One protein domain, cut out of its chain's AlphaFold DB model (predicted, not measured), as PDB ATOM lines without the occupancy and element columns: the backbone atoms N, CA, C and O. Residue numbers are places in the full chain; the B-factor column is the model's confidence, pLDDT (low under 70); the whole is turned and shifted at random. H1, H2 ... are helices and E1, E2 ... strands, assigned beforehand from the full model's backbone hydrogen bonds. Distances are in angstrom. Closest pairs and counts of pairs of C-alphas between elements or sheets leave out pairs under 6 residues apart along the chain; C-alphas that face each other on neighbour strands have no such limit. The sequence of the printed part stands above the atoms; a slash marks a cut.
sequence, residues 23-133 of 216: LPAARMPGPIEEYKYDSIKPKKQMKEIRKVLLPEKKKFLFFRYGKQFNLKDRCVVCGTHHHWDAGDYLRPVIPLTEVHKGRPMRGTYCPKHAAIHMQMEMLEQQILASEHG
ATOM      1  N   LEU A  23     240.217 379.136 326.536       87.00
ATOM      2  CA  LEU A  23     241.668 379.168 326.729       87.00
ATOM      3  C   LEU A  23     242.076 378.998 328.207       87.00
ATOM      4  O   LEU A  23     242.876 378.104 328.483       87.00
ATOM      5  N   PRO A  24     241.565 379.789 329.171       86.56
ATOM      6  CA  PRO A  24     241.829 379.535 330.582       86.56
ATOM      7  C   PRO A  24     241.298 378.169 331.024       86.56
ATOM      8  O   PRO A  24     242.019 377.469 331.724       86.56
ATOM      9  N   ALA A  25     240.129 377.723 330.548       87.50
ATOM     10  CA  ALA A  25     239.606 376.390 330.862       87.50
ATOM     11  C   ALA A  25     240.554 375.249 330.441       87.50
ATOM     12  O   ALA A  25     240.824 374.323 331.213       87.50
ATOM     13  N   ALA A  26     241.129 375.341 329.242       88.44
ATOM     14  CA  ALA A  26     242.106 374.371 328.760       88.44
ATOM     15  C   ALA A  26     243.406 374.400 329.575       88.44
ATOM     16  O   ALA A  26     243.969 373.341 329.836       88.44
ATOM     17  N   ARG A  27     243.831 375.589 330.028       90.12
ATOM     18  CA  ARG A  27     245.037 375.792 330.850       90.12
ATOM     19  C   ARG A  27     244.866 375.410 332.317       90.12
ATOM     20  O   ARG A  27     245.864 375.265 333.014       90.12
ATOM     21  N   MET A  28     243.642 375.286 332.818       87.81
ATOM     22  CA  MET A  28     243.402 374.887 334.203       87.81
ATOM     23  C   MET A  28     243.768 373.414 334.443       87.81
ATOM     24  O   MET A  28     243.718 372.603 333.512       87.81
ATOM     25  N   PRO A  29     244.108 373.031 335.686       87.00
ATOM     26  CA  PRO A  29     244.186 371.621 336.059       87.00
ATOM     27  C   PRO A  29     242.823 370.936 335.853       87.00
ATOM     28  O   PRO A  29     241.782 371.563 336.030       87.00
ATOM     29  N   GLY A  30     242.814 369.663 335.458       84.69
ATOM     30  CA  GLY A  30     241.572 368.924 335.227       84.69
ATOM     31  C   GLY A  30     241.795 367.544 334.605       84.69
ATOM     32  O   GLY A  30     242.953 367.147 334.431       84.69
ATOM     33  N   PRO A  31     240.706 366.827 334.271       85.50
ATOM     34  CA  PRO A  31     240.778 365.542 333.585       85.50
ATOM     35  C   PRO A  31     241.401 365.678 332.187       85.50
ATOM     36  O   PRO A  31     241.507 366.774 331.627       85.50
ATOM     37  N   ILE A  32     241.846 364.547 331.639       84.88
ATOM     38  CA  ILE A  32     242.380 364.468 330.278       84.88
ATOM     39  C   ILE A  32     241.196 364.564 329.316       84.88
ATOM     40  O   ILE A  32     240.385 363.647 329.227       84.88
ATOM     41  N   GLU A  33     241.105 365.682 328.609       82.88
ATOM     42  CA  GLU A  33     240.080 365.943 327.603       82.88
ATOM     43  C   GLU A  33     240.752 366.382 326.304       82.88
ATOM     44  O   GLU A  33     241.766 367.085 326.318       82.88
ATOM     45  N   GLU A  34     240.177 365.978 325.174       85.19
ATOM     46  CA  GLU A  34     240.647 366.414 323.864       85.19
ATOM     47  C   GLU A  34     240.359 367.903 323.655       85.19
ATOM     48  O   GLU A  34     239.222 368.368 323.806       85.19
ATOM     49  N   TYR A  35     241.383 368.663 323.259       88.31
ATOM     50  CA  TYR A  35     241.199 370.071 322.948       88.31
ATOM     51  C   TYR A  35     240.418 370.227 321.639       88.31
ATOM     52  O   TYR A  35     240.887 369.865 320.560       88.31
ATOM     53  N   LYS A  36     239.215 370.796 321.723       89.12
ATOM     54  CA  LYS A  36     238.411 371.161 320.547       89.12
ATOM     55  C   LYS A  36     238.943 372.466 319.968       89.12
ATOM     56  O   LYS A  36     239.243 373.366 320.736       89.12
ATOM     57  N   TYR A  37     239.019 372.627 318.649       90.31
ATOM     58  CA  TYR A  37     239.469 373.875 318.007       90.31
ATOM     59  C   TYR A  37     238.292 374.752 317.580       90.31
ATOM     60  O   TYR A  37     237.250 374.226 317.204       90.31
ATOM     61  N   ASP A  38     238.469 376.078 317.589       86.81
ATOM     62  CA  ASP A  38     237.439 376.993 317.054       86.81
ATOM     63  C   ASP A  38     237.573 377.162 315.536       86.81
ATOM     64  O   ASP A  38     236.618 377.457 314.822       86.81
ATOM     65  N   SER A  39     238.796 376.999 315.029       88.38
ATOM     66  CA  SER A  39     239.108 377.182 313.618       88.38
ATOM     67  C   SER A  39     239.268 375.851 312.890       88.38
ATOM     68  O   SER A  39     239.847 374.908 313.417       88.38
ATOM     69  N   ILE A  40     238.807 375.803 311.638       89.12
ATOM     70  CA  ILE A  40     238.967 374.638 310.748       89.12
ATOM     71  C   ILE A  40     240.362 374.628 310.094       89.12
ATOM     72  O   ILE A  40     240.894 373.583 309.742       89.12
ATOM     73  N   LYS A  41     240.987 375.804 309.919       91.19
ATOM     74  CA  LYS A  41     242.277 375.929 309.220       91.19
ATOM     75  C   LYS A  41     243.433 375.412 310.098       91.19
ATOM     76  O   LYS A  41     243.654 375.998 311.162       91.19
ATOM     77  N   PRO A  42     244.276 374.475 309.625       89.44
ATOM     78  CA  PRO A  42     245.287 373.810 310.461       89.44
ATOM     79  C   PRO A  42     246.349 374.779 311.003       89.44
ATOM     80  O   PRO A  42     246.691 374.763 312.183       89.44
ATOM     81  N   LYS A  43     246.792 375.754 310.197       90.06
ATOM     82  CA  LYS A  43     247.738 376.794 310.655       90.06
ATOM     83  C   LYS A  43     247.161 377.689 311.765       90.06
ATOM     84  O   LYS A  43     247.920 378.238 312.565       90.06
ATOM     85  N   LYS A  44     245.834 377.868 311.829       92.81
ATOM     86  CA  LYS A  44     245.173 378.612 312.916       92.81
ATOM     87  C   LYS A  44     245.022 377.737 314.165       92.81
ATOM     88  O   LYS A  44     245.335 378.223 315.249       92.81
ATOM     89  N   GLN A  45     244.670 376.461 313.994       91.81
ATOM     90  CA  GLN A  45     244.639 375.459 315.068       91.81
ATOM     91  C   GLN A  45     245.994 375.359 315.781       91.81
ATOM     92  O   GLN A  45     246.061 375.426 317.006       91.81
ATOM     93  N   MET A  46     247.088 375.354 315.015       91.44
ATOM     94  CA  MET A  46     248.453 375.372 315.545       91.44
ATOM     95  C   MET A  46     248.766 376.590 316.416       91.44
ATOM     96  O   MET A  46     249.378 376.474 317.479       91.44
ATOM     97  N   LYS A  47     248.337 377.784 315.996       92.19
ATOM     98  CA  LYS A  47     248.522 379.003 316.797       92.19
ATOM     99  C   LYS A  47     247.683 378.970 318.074       92.19
ATOM    100  O   LYS A  47     248.112 379.520 319.085       92.19
ATOM    101  N   GLU A  48     246.500 378.368 318.025       92.62
ATOM    102  CA  GLU A  48     245.600 378.230 319.169       92.62
ATOM    103  C   GLU A  48     246.182 377.275 320.222       92.62
ATOM    104  O   GLU A  48     246.365 377.674 321.371       92.62
ATOM    105  N   ILE A  49     246.583 376.065 319.825       91.62
ATOM    106  CA  ILE A  49     247.107 375.060 320.763       91.62
ATOM    107  C   ILE A  49     248.456 375.451 321.367       91.62
ATOM    108  O   ILE A  49     248.676 375.269 322.565       91.62
ATOM    109  N   ARG A  50     249.331 376.105 320.587       91.50
ATOM    110  CA  ARG A  50     250.577 376.669 321.126       91.50
ATOM    111  C   ARG A  50     250.292 377.690 322.227       91.50
ATOM    112  O   ARG A  50     250.996 377.699 323.229       91.50
ATOM    113  N   LYS A  51     249.246 378.518 322.097       91.69
ATOM    114  CA  LYS A  51     248.869 379.474 323.156       91.69
ATOM    115  C   LYS A  51     248.409 378.787 324.439       91.69
ATOM    116  O   LYS A  51     248.684 379.306 325.520       91.69
ATOM    117  N   VAL A  52     247.728 377.646 324.340       91.75
ATOM    118  CA  VAL A  52     247.333 376.855 325.515       91.75
ATOM    119  C   VAL A  52     248.576 376.347 326.242       91.75
ATOM    120  O   VAL A  52     248.699 376.538 327.447       91.75
ATOM    121  N   LEU A  53     249.538 375.800 325.502       91.00
ATOM    122  CA  LEU A  53     250.719 375.144 326.068       91.00
ATOM    123  C   LEU A  53     251.846 376.094 326.496       91.00
ATOM    124  O   LEU A  53     252.810 375.672 327.132       91.00
ATOM    125  N   LEU A  54     251.733 377.392 326.199       90.56
ATOM    126  CA  LEU A  54     252.732 378.372 326.618       90.56
ATOM    127  C   LEU A  54     252.825 378.475 328.152       90.56
ATOM    128  O   LEU A  54     251.792 378.651 328.810       90.56
ATOM    129  N   PRO A  55     254.044 378.486 328.726       89.75
ATOM    130  CA  PRO A  55     254.238 378.694 330.155       89.75
ATOM    131  C   PRO A  55     253.647 380.022 330.627       89.75
ATOM    132  O   PRO A  55     253.774 381.053 329.956       89.75
ATOM    133  N   GLU A  56     253.028 380.020 331.804       85.44
ATOM    134  CA  GLU A  56     252.462 381.243 332.366       85.44
ATOM    135  C   GLU A  56     253.567 382.198 332.841       85.44
ATOM    136  O   GLU A  56     254.484 381.816 333.574       85.44
ATOM    137  N   LYS A  57     253.510 383.455 332.383       86.94
ATOM    138  CA  LYS A  57     254.525 384.475 332.687       86.94
ATOM    139  C   LYS A  57     254.162 385.174 333.992       86.94
ATOM    140  O   LYS A  57     253.084 385.752 334.102       86.94
ATOM    141  N   LYS A  58     255.095 385.193 334.945       84.94
ATOM    142  CA  LYS A  58     254.951 385.915 336.210       84.94
ATOM    143  C   LYS A  58     255.053 387.415 335.931       84.94
ATOM    144  O   LYS A  58     256.049 387.875 335.360       84.94
ATOM    145  N   LYS A  59     254.010 388.159 336.292       83.75
ATOM    146  CA  LYS A  59     253.912 389.611 336.116       83.75
ATOM    147  C   LYS A  59     253.914 390.282 337.486       83.75
ATOM    148  O   LYS A  59     253.202 389.832 338.377       83.75
ATOM    149  N   PHE A  60     254.699 391.339 337.647       82.06
ATOM    150  CA  PHE A  60     254.605 392.256 338.783       82.06
ATOM    151  C   PHE A  60     254.484 393.669 338.227       82.06
ATOM    152  O   PHE A  60     255.349 394.080 337.456       82.06
ATOM    153  N   LEU A  61     253.385 394.357 338.556       80.06
ATOM    154  CA  LEU A  61     253.093 395.727 338.120       80.06
ATOM    155  C   LEU A  61     253.469 395.971 336.638       80.06
ATOM    156  O   LEU A  61     254.261 396.845 336.317       80.06
ATOM    157  N   PHE A  62     252.949 395.121 335.742       78.56
ATOM    158  CA  PHE A  62     253.182 395.103 334.282       78.56
ATOM    159  C   PHE A  62     254.515 394.521 333.770       78.56
ATOM    160  O   PHE A  62     254.552 394.041 332.632       78.56
ATOM    161  N   PHE A  63     255.567 394.427 334.586       82.69
ATOM    162  CA  PHE A  63     256.843 393.832 334.169       82.69
ATOM    163  C   PHE A  63     256.835 392.302 334.292       82.69
ATOM    164  O   PHE A  63     256.455 391.724 335.315       82.69
ATOM    165  N   ARG A  64     257.260 391.617 333.222       80.00
ATOM    166  CA  ARG A  64     257.401 390.152 333.179       80.00
ATOM    167  C   ARG A  64     258.815 389.779 333.601       80.00
ATOM    168  O   ARG A  64     259.758 390.104 332.890       80.00
ATOM    169  N   TYR A  65     258.962 389.070 334.713       80.81
ATOM    170  CA  TYR A  65     260.284 388.772 335.285       80.81
ATOM    171  C   TYR A  65     260.616 387.275 335.349       80.81
ATOM    172  O   TYR A  65     261.747 386.895 335.664       80.81
ATOM    173  N   GLY A  66     259.656 386.401 335.044       82.94
ATOM    174  CA  GLY A  66     259.869 384.957 335.078       82.94
ATOM    175  C   GLY A  66     258.662 384.150 334.616       82.94
ATOM    176  O   GLY A  66     257.704 384.690 334.063       82.94
ATOM    177  N   LYS A  67     258.721 382.842 334.861       87.75
ATOM    178  CA  LYS A  67     257.639 381.883 334.608       87.75
ATOM    179  C   LYS A  67     257.093 381.395 335.942       87.75
ATOM    180  O   LYS A  67     257.873 381.134 336.853       87.75
ATOM    181  N   GLN A  68     255.777 381.306 336.056       84.31
ATOM    182  CA  GLN A  68     255.095 381.067 337.326       84.31
ATOM    183  C   GLN A  68     255.334 379.652 337.864       84.31
ATOM    184  O   GLN A  68     255.622 379.492 339.046       84.31
ATOM    185  N   PHE A  69     255.286 378.648 336.988       86.56
ATOM    186  CA  PHE A  69     255.331 377.233 337.368       86.56
ATOM    187  C   PHE A  69     256.601 376.507 336.905       86.56
ATOM    188  O   PHE A  69     256.587 375.302 336.679       86.56
ATOM    189  N   ASN A  70     257.718 377.221 336.739       86.81
ATOM    190  CA  ASN A  70     258.967 376.630 336.245       86.81
ATOM    191  C   ASN A  70     259.760 375.902 337.348       86.81
ATOM    192  O   ASN A  70     260.886 376.282 337.671       86.81
ATOM    193  N   LEU A  71     259.155 374.871 337.937       87.81
ATOM    194  CA  LEU A  71     259.776 373.979 338.918       87.81
ATOM    195  C   LEU A  71     259.811 372.546 338.378       87.81
ATOM    196  O   LEU A  71     258.987 372.179 337.544       87.81
ATOM    197  N   LYS A  72     260.759 371.742 338.872       86.69
ATOM    198  CA  LYS A  72     260.833 370.304 338.572       86.69
ATOM    199  C   LYS A  72     259.543 369.609 339.045       86.69
ATOM    200  O   LYS A  72     258.962 370.035 340.042       86.69
ATOM    201  N   ASP A  73     259.090 368.601 338.298       85.81
ATOM    202  CA  ASP A  73     257.893 367.784 338.589       85.81
ATOM    203  C   ASP A  73     256.566 368.571 338.657       85.81
ATOM    204  O   ASP A  73     255.534 368.067 339.103       85.81
ATOM    205  N   ARG A  74     256.557 369.824 338.181       90.00
ATOM    206  CA  ARG A  74     255.349 370.642 338.041       90.00
ATOM    207  C   ARG A  74     255.067 370.966 336.589       90.00
ATOM    208  O   ARG A  74     255.972 371.232 335.797       90.00
ATOM    209  N   CYS A  75     253.779 371.010 336.271       91.19
ATOM    210  CA  CYS A  75     253.323 371.435 334.967       91.19
ATOM    211  C   CYS A  75     253.623 372.916 334.731       91.19
ATOM    212  O   CYS A  75     253.175 373.770 335.493       91.19
ATOM    213  N   VAL A  76     254.287 373.238 333.623       90.75
ATOM    214  CA  VAL A  76     254.635 374.628 333.270       90.75
ATOM    215  C   VAL A  76     253.429 375.503 332.903       90.75
ATOM    216  O   VAL A  76     253.545 376.731 332.896       90.75
ATOM    217  N   VAL A  77     252.285 374.880 332.594       91.06
ATOM    218  CA  VAL A  77     251.038 375.558 332.208       91.06
ATOM    219  C   VAL A  77     250.134 375.783 333.414       91.06
ATOM    220  O   VAL A  77     249.766 376.923 333.667       91.06
ATOM    221  N   CYS A  78     249.808 374.722 334.161       90.75
ATOM    222  CA  CYS A  78     248.830 374.772 335.255       90.75
ATOM    223  C   CYS A  78     249.406 374.597 336.664       90.75
ATOM    224  O   CYS A  78     248.664 374.662 337.638       90.75
ATOM    225  N   GLY A  79     250.697 374.292 336.798       89.56
ATOM    226  CA  GLY A  79     251.341 374.082 338.095       89.56
ATOM    227  C   GLY A  79     251.021 372.760 338.801       89.56
ATOM    228  O   GLY A  79     251.569 372.530 339.881       89.56
ATOM    229  N   THR A  80     250.190 371.888 338.214       91.31
ATOM    230  CA  THR A  80     249.888 370.549 338.756       91.31
ATOM    231  C   THR A  80     251.166 369.744 338.930       91.31
ATOM    232  O   THR A  80     251.979 369.673 338.008       91.31
ATOM    233  N   HIS A  81     251.329 369.136 340.102       90.56
ATOM    234  CA  HIS A  81     252.440 368.240 340.379       90.56
ATOM    235  C   HIS A  81     252.187 366.882 339.723       90.56
ATOM    236  O   HIS A  81     251.138 366.278 339.942       90.56
ATOM    237  N   HIS A  82     253.130 366.421 338.913       87.31
ATOM    238  CA  HIS A  82     253.095 365.085 338.340       87.31
ATOM    239  C   HIS A  82     254.520 364.620 338.062       87.31
ATOM    240  O   HIS A  82     255.292 365.321 337.403       87.31
ATOM    241  N   HIS A  83     254.838 363.434 338.566       87.62
ATOM    242  CA  HIS A  83     256.103 362.773 338.315       87.62
ATOM    243  C   HIS A  83     255.928 361.792 337.158       87.62
ATOM    244  O   HIS A  83     255.024 360.962 337.192       87.62
ATOM    245  N   TRP A  84     256.781 361.916 336.144       84.38
ATOM    246  CA  TRP A  84     256.781 361.025 334.990       84.38
ATOM    247  C   TRP A  84     257.790 359.904 335.198       84.38
ATOM    248  O   TRP A  84     258.982 360.179 335.365       84.38
ATOM    249  N   ASP A  85     257.327 358.662 335.096       82.94
ATOM    250  CA  ASP A  85     258.208 357.499 335.070       82.94
ATOM    251  C   ASP A  85     258.992 357.467 333.739       82.94
ATOM    252  O   ASP A  85     258.517 357.912 332.690       82.94
ATOM    253  N   ALA A  86     260.226 356.953 333.759       77.94
ATOM    254  CA  ALA A  86     261.108 356.968 332.587       77.94
ATOM    255  C   ALA A  86     260.574 356.156 331.389       77.94
ATOM    256  O   ALA A  86     260.955 356.442 330.258       77.94
ATOM    257  N   GLY A  87     259.695 355.180 331.638       76.94
ATOM    258  CA  GLY A  87     259.074 354.336 330.613       76.94
ATOM    259  C   GLY A  87     257.708 354.814 330.116       76.94
ATOM    260  O   GLY A  87     257.089 354.113 329.323       76.94
ATOM    261  N   ASP A  88     257.204 355.960 330.582       77.12
ATOM    262  CA  ASP A  88     255.878 356.428 330.177       77.12
ATOM    263  C   ASP A  88     255.904 356.992 328.745       77.12
ATOM    264  O   ASP A  88     256.575 357.985 328.458       77.12
ATOM    265  N   TYR A  89     255.153 356.366 327.836       73.06
ATOM    266  CA  TYR A  89     255.058 356.773 326.430       73.06
ATOM    267  C   TYR A  89     254.393 358.137 326.238       73.06
ATOM    268  O   TYR A  89     254.606 358.781 325.213       73.06
ATOM    269  N   LEU A  90     253.565 358.567 327.195       74.31
ATOM    270  CA  LEU A  90     252.900 359.868 327.146       74.31
ATOM    271  C   LEU A  90     253.750 360.976 327.762       74.31
ATOM    272  O   LEU A  90     253.303 362.125 327.789       74.31
ATOM    273  N   ARG A  91     254.960 360.654 328.239       83.06
ATOM    274  CA  ARG A  91     255.891 361.633 328.789       83.06
ATOM    275  C   ARG A  91     256.269 362.636 327.700       83.06
ATOM    276  O   ARG A  91     257.009 362.298 326.777       83.06
ATOM    277  N   PRO A  92     255.823 363.892 327.812       79.88
ATOM    278  CA  PRO A  92     256.098 364.877 326.791       79.88
ATOM    279  C   PRO A  92     257.517 365.412 326.956       79.88
ATOM    280  O   PRO A  92     258.040 365.530 328.073       79.88
ATOM    281  N   VAL A  93     258.122 365.796 325.833       80.00
ATOM    282  CA  VAL A  93     259.408 366.492 325.839       80.00
ATOM    283  C   VAL A  93     259.307 367.803 326.622       80.00
ATOM    284  O   VAL A  93     258.260 368.458 326.673       80.00
ATOM    285  N   ILE A  94     260.412 368.202 327.256       82.00
ATOM    286  CA  ILE A  94     260.482 369.498 327.935       82.00
ATOM    287  C   ILE A  94     260.231 370.589 326.887       82.00
ATOM    288  O   ILE A  94     260.908 370.599 325.858       82.00
ATOM    289  N   PRO A  95     259.304 371.532 327.124       77.38
ATOM    290  CA  PRO A  95     259.012 372.566 326.144       77.38
ATOM    291  C   PRO A  95     260.211 373.493 325.944       77.38
ATOM    292  O   PRO A  95     260.500 374.361 326.771       77.38
ATOM    293  N   LEU A  96     260.888 373.317 324.808       77.81
ATOM    294  CA  LEU A  96     262.075 374.087 324.428       77.81
ATOM    295  C   LEU A  96     261.746 375.496 323.915       77.81
ATOM    296  O   LEU A  96     262.636 376.333 323.802       77.81
ATOM    297  N   THR A  97     260.472 375.788 323.653       72.12
ATOM    298  CA  THR A  97     260.013 377.023 322.992       72.12
ATOM    299  C   THR A  97     260.394 378.313 323.715       72.12
ATOM    300  O   THR A  97     260.494 379.357 323.081       72.12
ATOM    301  N   GLU A  98     260.615 378.266 325.030       76.06
ATOM    302  CA  GLU A  98     260.978 379.440 325.833       76.06
ATOM    303  C   GLU A  98     262.260 379.199 326.660       76.06
ATOM    304  O   GLU A  98     262.443 379.798 327.725       76.06
ATOM    305  N   VAL A  99     263.139 378.285 326.242       82.62
ATOM    306  CA  VAL A  99     264.433 378.070 326.913       82.62
ATOM    307  C   VAL A  99     265.417 379.156 326.471       82.62
ATOM    308  O   VAL A  99     265.698 379.308 325.287       82.62
ATOM    309  N   HIS A 100     265.956 379.917 327.429       81.75
ATOM    310  CA  HIS A 100     266.945 380.972 327.175       81.75
ATOM    311  C   HIS A 100     268.202 380.758 328.026       81.75
ATOM    312  O   HIS A 100     268.144 380.140 329.094       81.75
ATOM    313  N   LYS A 101     269.340 381.312 327.583       80.12
ATOM    314  CA  LYS A 101     270.613 381.249 328.318       80.12
ATOM    315  C   LYS A 101     270.426 381.791 329.745       80.12
ATOM    316  O   LYS A 101     269.926 382.896 329.934       80.12
ATOM    317  N   GLY A 102     270.776 380.982 330.748       80.88
ATOM    318  CA  GLY A 102     270.627 381.317 332.173       80.88
ATOM    319  C   GLY A 102     269.219 381.136 332.761       80.88
ATOM    320  O   GLY A 102     269.037 381.313 333.962       80.88
ATOM    321  N   ARG A 103     268.212 380.759 331.959       82.00
ATOM    322  CA  ARG A 103     266.836 380.500 332.422       82.00
ATOM    323  C   ARG A 103     266.292 379.210 331.797       82.00
ATOM    324  O   ARG A 103     265.453 379.274 330.894       82.00
ATOM    325  N   PRO A 104     266.760 378.037 332.266       86.31
ATOM    326  CA  PRO A 104     266.300 376.757 331.747       86.31
ATOM    327  C   PRO A 104     264.840 376.496 332.126       86.31
ATOM    328  O   PRO A 104     264.362 376.913 333.187       86.31
ATOM    329  N   MET A 105     264.140 375.767 331.262       85.75
ATOM    330  CA  MET A 105     262.866 375.148 331.613       85.75
ATOM    331  C   MET A 105     263.143 373.901 332.445       85.75
ATOM    332  O   MET A 105     263.881 373.023 332.011       85.75
ATOM    333  N   ARG A 106     262.595 373.857 333.659       86.75
ATOM    334  CA  ARG A 106     262.756 372.743 334.605       86.75
ATOM    335  C   ARG A 106     261.501 371.882 334.719       86.75
ATOM    336  O   ARG A 106     261.611 370.713 335.067       86.75
ATOM    337  N   GLY A 107     260.332 372.466 334.467       86.31
ATOM    338  CA  GLY A 107     259.058 371.753 334.503       86.31
ATOM    339  C   GLY A 107     258.729 371.063 333.183       86.31
ATOM    340  O   GLY A 107     259.212 371.457 332.118       86.31
ATOM    341  N   THR A 108     257.862 370.061 333.265       89.38
ATOM    342  CA  THR A 108     257.278 369.337 332.125       89.38
ATOM    343  C   THR A 108     255.786 369.676 332.013       89.38
ATOM    344  O   THR A 108     255.324 370.660 332.594       89.38
ATOM    345  N   TYR A 109     255.006 368.924 331.238       91.38
ATOM    346  CA  TYR A 109     253.544 369.031 331.250       91.38
ATOM    347  C   TYR A 109     252.929 367.983 332.189       91.38
ATOM    348  O   TYR A 109     253.523 366.938 332.411       91.38
ATOM    349  N   CYS A 110     251.748 368.245 332.755       91.19
ATOM    350  CA  CYS A 110     250.953 367.206 333.428       91.19
ATOM    351  C   CYS A 110     250.245 366.316 332.389       91.19
ATOM    352  O   CYS A 110     250.190 366.720 331.229       91.19
ATOM    353  N   PRO A 111     249.626 365.181 332.767       90.12
ATOM    354  CA  PRO A 111     248.974 364.274 331.816       90.12
ATOM    355  C   PRO A 111     247.950 364.953 330.894       90.12
ATOM    356  O   PRO A 111     247.930 364.697 329.694       90.12
ATOM    357  N   LYS A 112     247.166 365.912 331.414       90.81
ATOM    358  CA  LYS A 112     246.250 366.731 330.602       90.81
ATOM    359  C   LYS A 112     246.997 367.549 329.542       90.81
ATOM    360  O   LYS A 112     246.683 367.478 328.361       90.81
ATOM    361  N   HIS A 113     247.995 368.333 329.951       91.75
ATOM    362  CA  HIS A 113     248.750 369.177 329.021       91.75
ATOM    363  C   HIS A 113     249.684 368.367 328.110       91.75
ATOM    364  O   HIS A 113     249.987 368.821 327.014       91.75
ATOM    365  N   ALA A 114     250.095 367.167 328.520       90.88
ATOM    366  CA  ALA A 114     250.821 366.213 327.691       90.88
ATOM    367  C   ALA A 114     249.945 365.698 326.545       90.88
ATOM    368  O   ALA A 114     250.375 365.712 325.397       90.88
ATOM    369  N   ALA A 115     248.685 365.350 326.825       88.88
ATOM    370  CA  ALA A 115     247.730 364.968 325.788       88.88
ATOM    371  C   ALA A 115     247.496 366.108 324.780       88.88
ATOM    372  O   ALA A 115     247.528 365.887 323.571       88.88
ATOM    373  N   ILE A 116     247.351 367.348 325.261       91.31
ATOM    374  CA  ILE A 116     247.236 368.533 324.395       91.31
ATOM    375  C   ILE A 116     248.538 368.754 323.598       91.31
ATOM    376  O   ILE A 116     248.499 369.133 322.431       91.31
ATOM    377  N   HIS A 117     249.709 368.498 324.188       91.75
ATOM    378  CA  HIS A 117     250.987 368.575 323.474       91.75
ATOM    379  C   HIS A 117     251.068 367.558 322.337       91.75
ATOM    380  O   HIS A 117     251.425 367.922 321.220       91.75
ATOM    381  N   MET A 118     250.641 366.325 322.584       88.69
ATOM    382  CA  MET A 118     250.574 365.289 321.558       88.69
ATOM    383  C   MET A 118     249.639 365.697 320.408       88.69
ATOM    384  O   MET A 118     249.973 365.507 319.242       88.69
ATOM    385  N   GLN A 119     248.498 366.333 320.707       89.44
ATOM    386  CA  GLN A 119     247.619 366.893 319.670       89.44
ATOM    387  C   GLN A 119     248.320 367.979 318.838       89.44
ATOM    388  O   GLN A 119     248.119 368.040 317.625       89.44
ATOM    389  N   MET A 120     249.159 368.818 319.460       90.88
ATOM    390  CA  MET A 120     249.982 369.782 318.722       90.88
ATOM    391  C   MET A 120     250.948 369.060 317.779       90.88
ATOM    392  O   MET A 120     250.975 369.384 316.598       90.88
ATOM    393  N   GLU A 121     251.714 368.091 318.278       90.06
ATOM    394  CA  GLU A 121     252.710 367.363 317.478       90.06
ATOM    395  C   GLU A 121     252.062 366.624 316.300       90.06
ATOM    396  O   GLU A 121     252.566 366.671 315.178       90.06
ATOM    397  N   MET A 122     250.895 366.009 316.516       89.06
ATOM    398  CA  MET A 122     250.130 365.366 315.445       89.06
ATOM    399  C   MET A 122     249.676 366.365 314.374       89.06
ATOM    400  O   MET A 122     249.777 366.070 313.184       89.06
ATOM    401  N   LEU A 123     249.201 367.552 314.770       91.12
ATOM    402  CA  LEU A 123     248.845 368.606 313.817       91.12
ATOM    403  C   LEU A 123     250.063 369.133 313.050       91.12
ATOM    404  O   LEU A 123     249.954 369.418 311.857       91.12
ATOM    405  N   GLU A 124     251.217 369.264 313.706       90.75
ATOM    406  CA  GLU A 124     252.462 369.667 313.044       90.75
ATOM    407  C   GLU A 124     252.868 368.652 311.978       90.75
ATOM    408  O   GLU A 124     253.132 369.036 310.838       90.75
ATOM    409  N   GLN A 125     252.828 367.362 312.309       90.75
ATOM    410  CA  GLN A 125     253.110 366.293 311.353       90.75
ATOM    411  C   GLN A 125     252.103 366.269 310.199       90.75
ATOM    412  O   GLN A 125     252.502 366.078 309.052       90.75
ATOM    413  N   GLN A 126     250.818 366.512 310.470       90.75
ATOM    414  CA  GLN A 126     249.800 366.608 309.425       90.75
ATOM    415  C   GLN A 126     250.080 367.771 308.461       90.75
ATOM    416  O   GLN A 126     249.951 367.607 307.246       90.75
ATOM    417  N   ILE A 127     250.475 368.938 308.982       90.62
ATOM    418  CA  ILE A 127     250.816 370.103 308.155       90.62
ATOM    419  C   ILE A 127     252.046 369.804 307.304       90.62
ATOM    420  O   ILE A 127     251.994 370.012 306.096       90.62
ATOM    421  N   LEU A 128     253.111 369.265 307.900       90.88
ATOM    422  CA  LEU A 128     254.332 368.914 307.173       90.88
ATOM    423  C   LEU A 128     254.059 367.874 306.081       90.88
ATOM    424  O   LEU A 128     254.481 368.053 304.943       90.88
ATOM    425  N   ALA A 129     253.293 366.828 306.391       89.75
ATOM    426  CA  ALA A 129     252.899 365.828 305.408       89.75
ATOM    427  C   ALA A 129     252.137 366.471 304.238       89.75
ATOM    428  O   ALA A 129     252.480 366.234 303.083       89.75
ATOM    429  N   SER A 130     251.185 367.368 304.526       88.50
ATOM    430  CA  SER A 130     250.446 368.087 303.482       88.50
ATOM    431  C   SER A 130     251.327 369.009 302.630       88.50
ATOM    432  O   SER A 130     251.096 369.129 301.431       88.50
ATOM    433  N   GLU A 131     252.351 369.632 303.222       90.44
ATOM    434  CA  GLU A 131     253.295 370.505 302.513       90.44
ATOM    435  C   GLU A 131     254.241 369.704 301.604       90.44
ATOM    436  O   GLU A 131     254.620 370.185 300.538       90.44
ATOM    437  N   HIS A 132     254.564 368.465 301.983       92.12
ATOM    438  CA  HIS A 132     255.419 367.557 301.214       92.12
ATOM    439  C   HIS A 132     254.648 366.560 300.327       92.12
ATOM    440  O   HIS A 132     255.271 365.714 299.690       92.12
ATOM    441  N   GLY A 133     253.312 366.642 300.267       88.88
ATOM    442  CA  GLY A 133     252.474 365.735 299.470       88.88
ATOM    443  C   GLY A 133     252.411 364.292 299.991       88.88
ATOM    444  O   GLY A 133     252.091 363.381 299.233       88.88
TER     445      GLY A 133
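AT A GLANCE: This is residues 23 to 133 of the 216 residues of an uncharacterized protein of Crocinitomicaceae bacterium (UniProt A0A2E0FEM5). Two helices, H2 and the longer H3, lie side by side and run opposite ways, and a large unnamed loop stretch, residues 68 to 110, gathers round the region where H2 ends and H3 begins. A small two-stranded hairpin, E1 and E2, lies at the end of the domain away from residues 128 to 133, of which 128 to 131 belong to H3 and which stick out free; the short helix H1 packs on residues 52 to 53 of H2, and the link from H1 to H2, residues 28 to 41, passes over one side of the helix pair. The printed part has 111 residues with three named helices and two named strands, in the order H1, H2, E1, E2, H3, and the sheet E1 - E2 is antiparallel. The class is mostly helix, though under half of the residues, 47, are in named elements. The whole is compact, with a radius of gyration of the C-alphas of 14.7 A and spans of 44 by 38 by 30 A.

HOW THE PARTS SIT: H1, residues 23 to 27, touches H2, residues 42 to 53, with residues 52 to 53 of H2 alone; the closest C-alphas, of Arg 27 and Val 52, are 5.9 A apart. H2 touches H3, residues 111 to 131, at a shallow tilt of 24 degrees, opposite ways; their closest C-alphas, of Ile 49 and Met 120, are 6.3 A apart. H1 and H3 are close but not clearly touching, with the C-alphas of Arg 27 and His 113 closest at 7.8 A. E1, residues 57 to 60, and E2, residues 63 to 67, form a hairpin of antiparallel strands, their directions at 141 degrees. In it N 58 and O 66 are within hydrogen-bond range at 2.8 A, and so are N 60 and O 63 at 2.9 A. Among the pairs that are apart are H1 and E1, H2 and E2, and E1 and H3. In H1, H2 and H3 every O i to N i+4 pair is within hydrogen-bond range.

IN THESE COORDINATES: H1 begins at C-alpha 23, (241.668, 379.168, 326.729), and measures 6.3 A from first to last C-alpha. H2 measures 16.6 A and begins at C-alpha 42, (245.287, 373.810, 310.461). E1 measures 9.9 A and E2 12.0 A. H3 measures 30.3 A and ends at C-alpha 131, (253.295, 370.505, 302.513).

THE WHOLE: The two C-alphas farthest apart, those of Leu 61 and Gly 133, are 48.9 A apart. The printed part has no cut. The links H1 to H2, 14 residues, and E2 to H3, 43 residues, are long; H2 to E1 and E1 to E2 are tight. The mean pLDDT of the printed part is 86.8, and no printed residue is under 70.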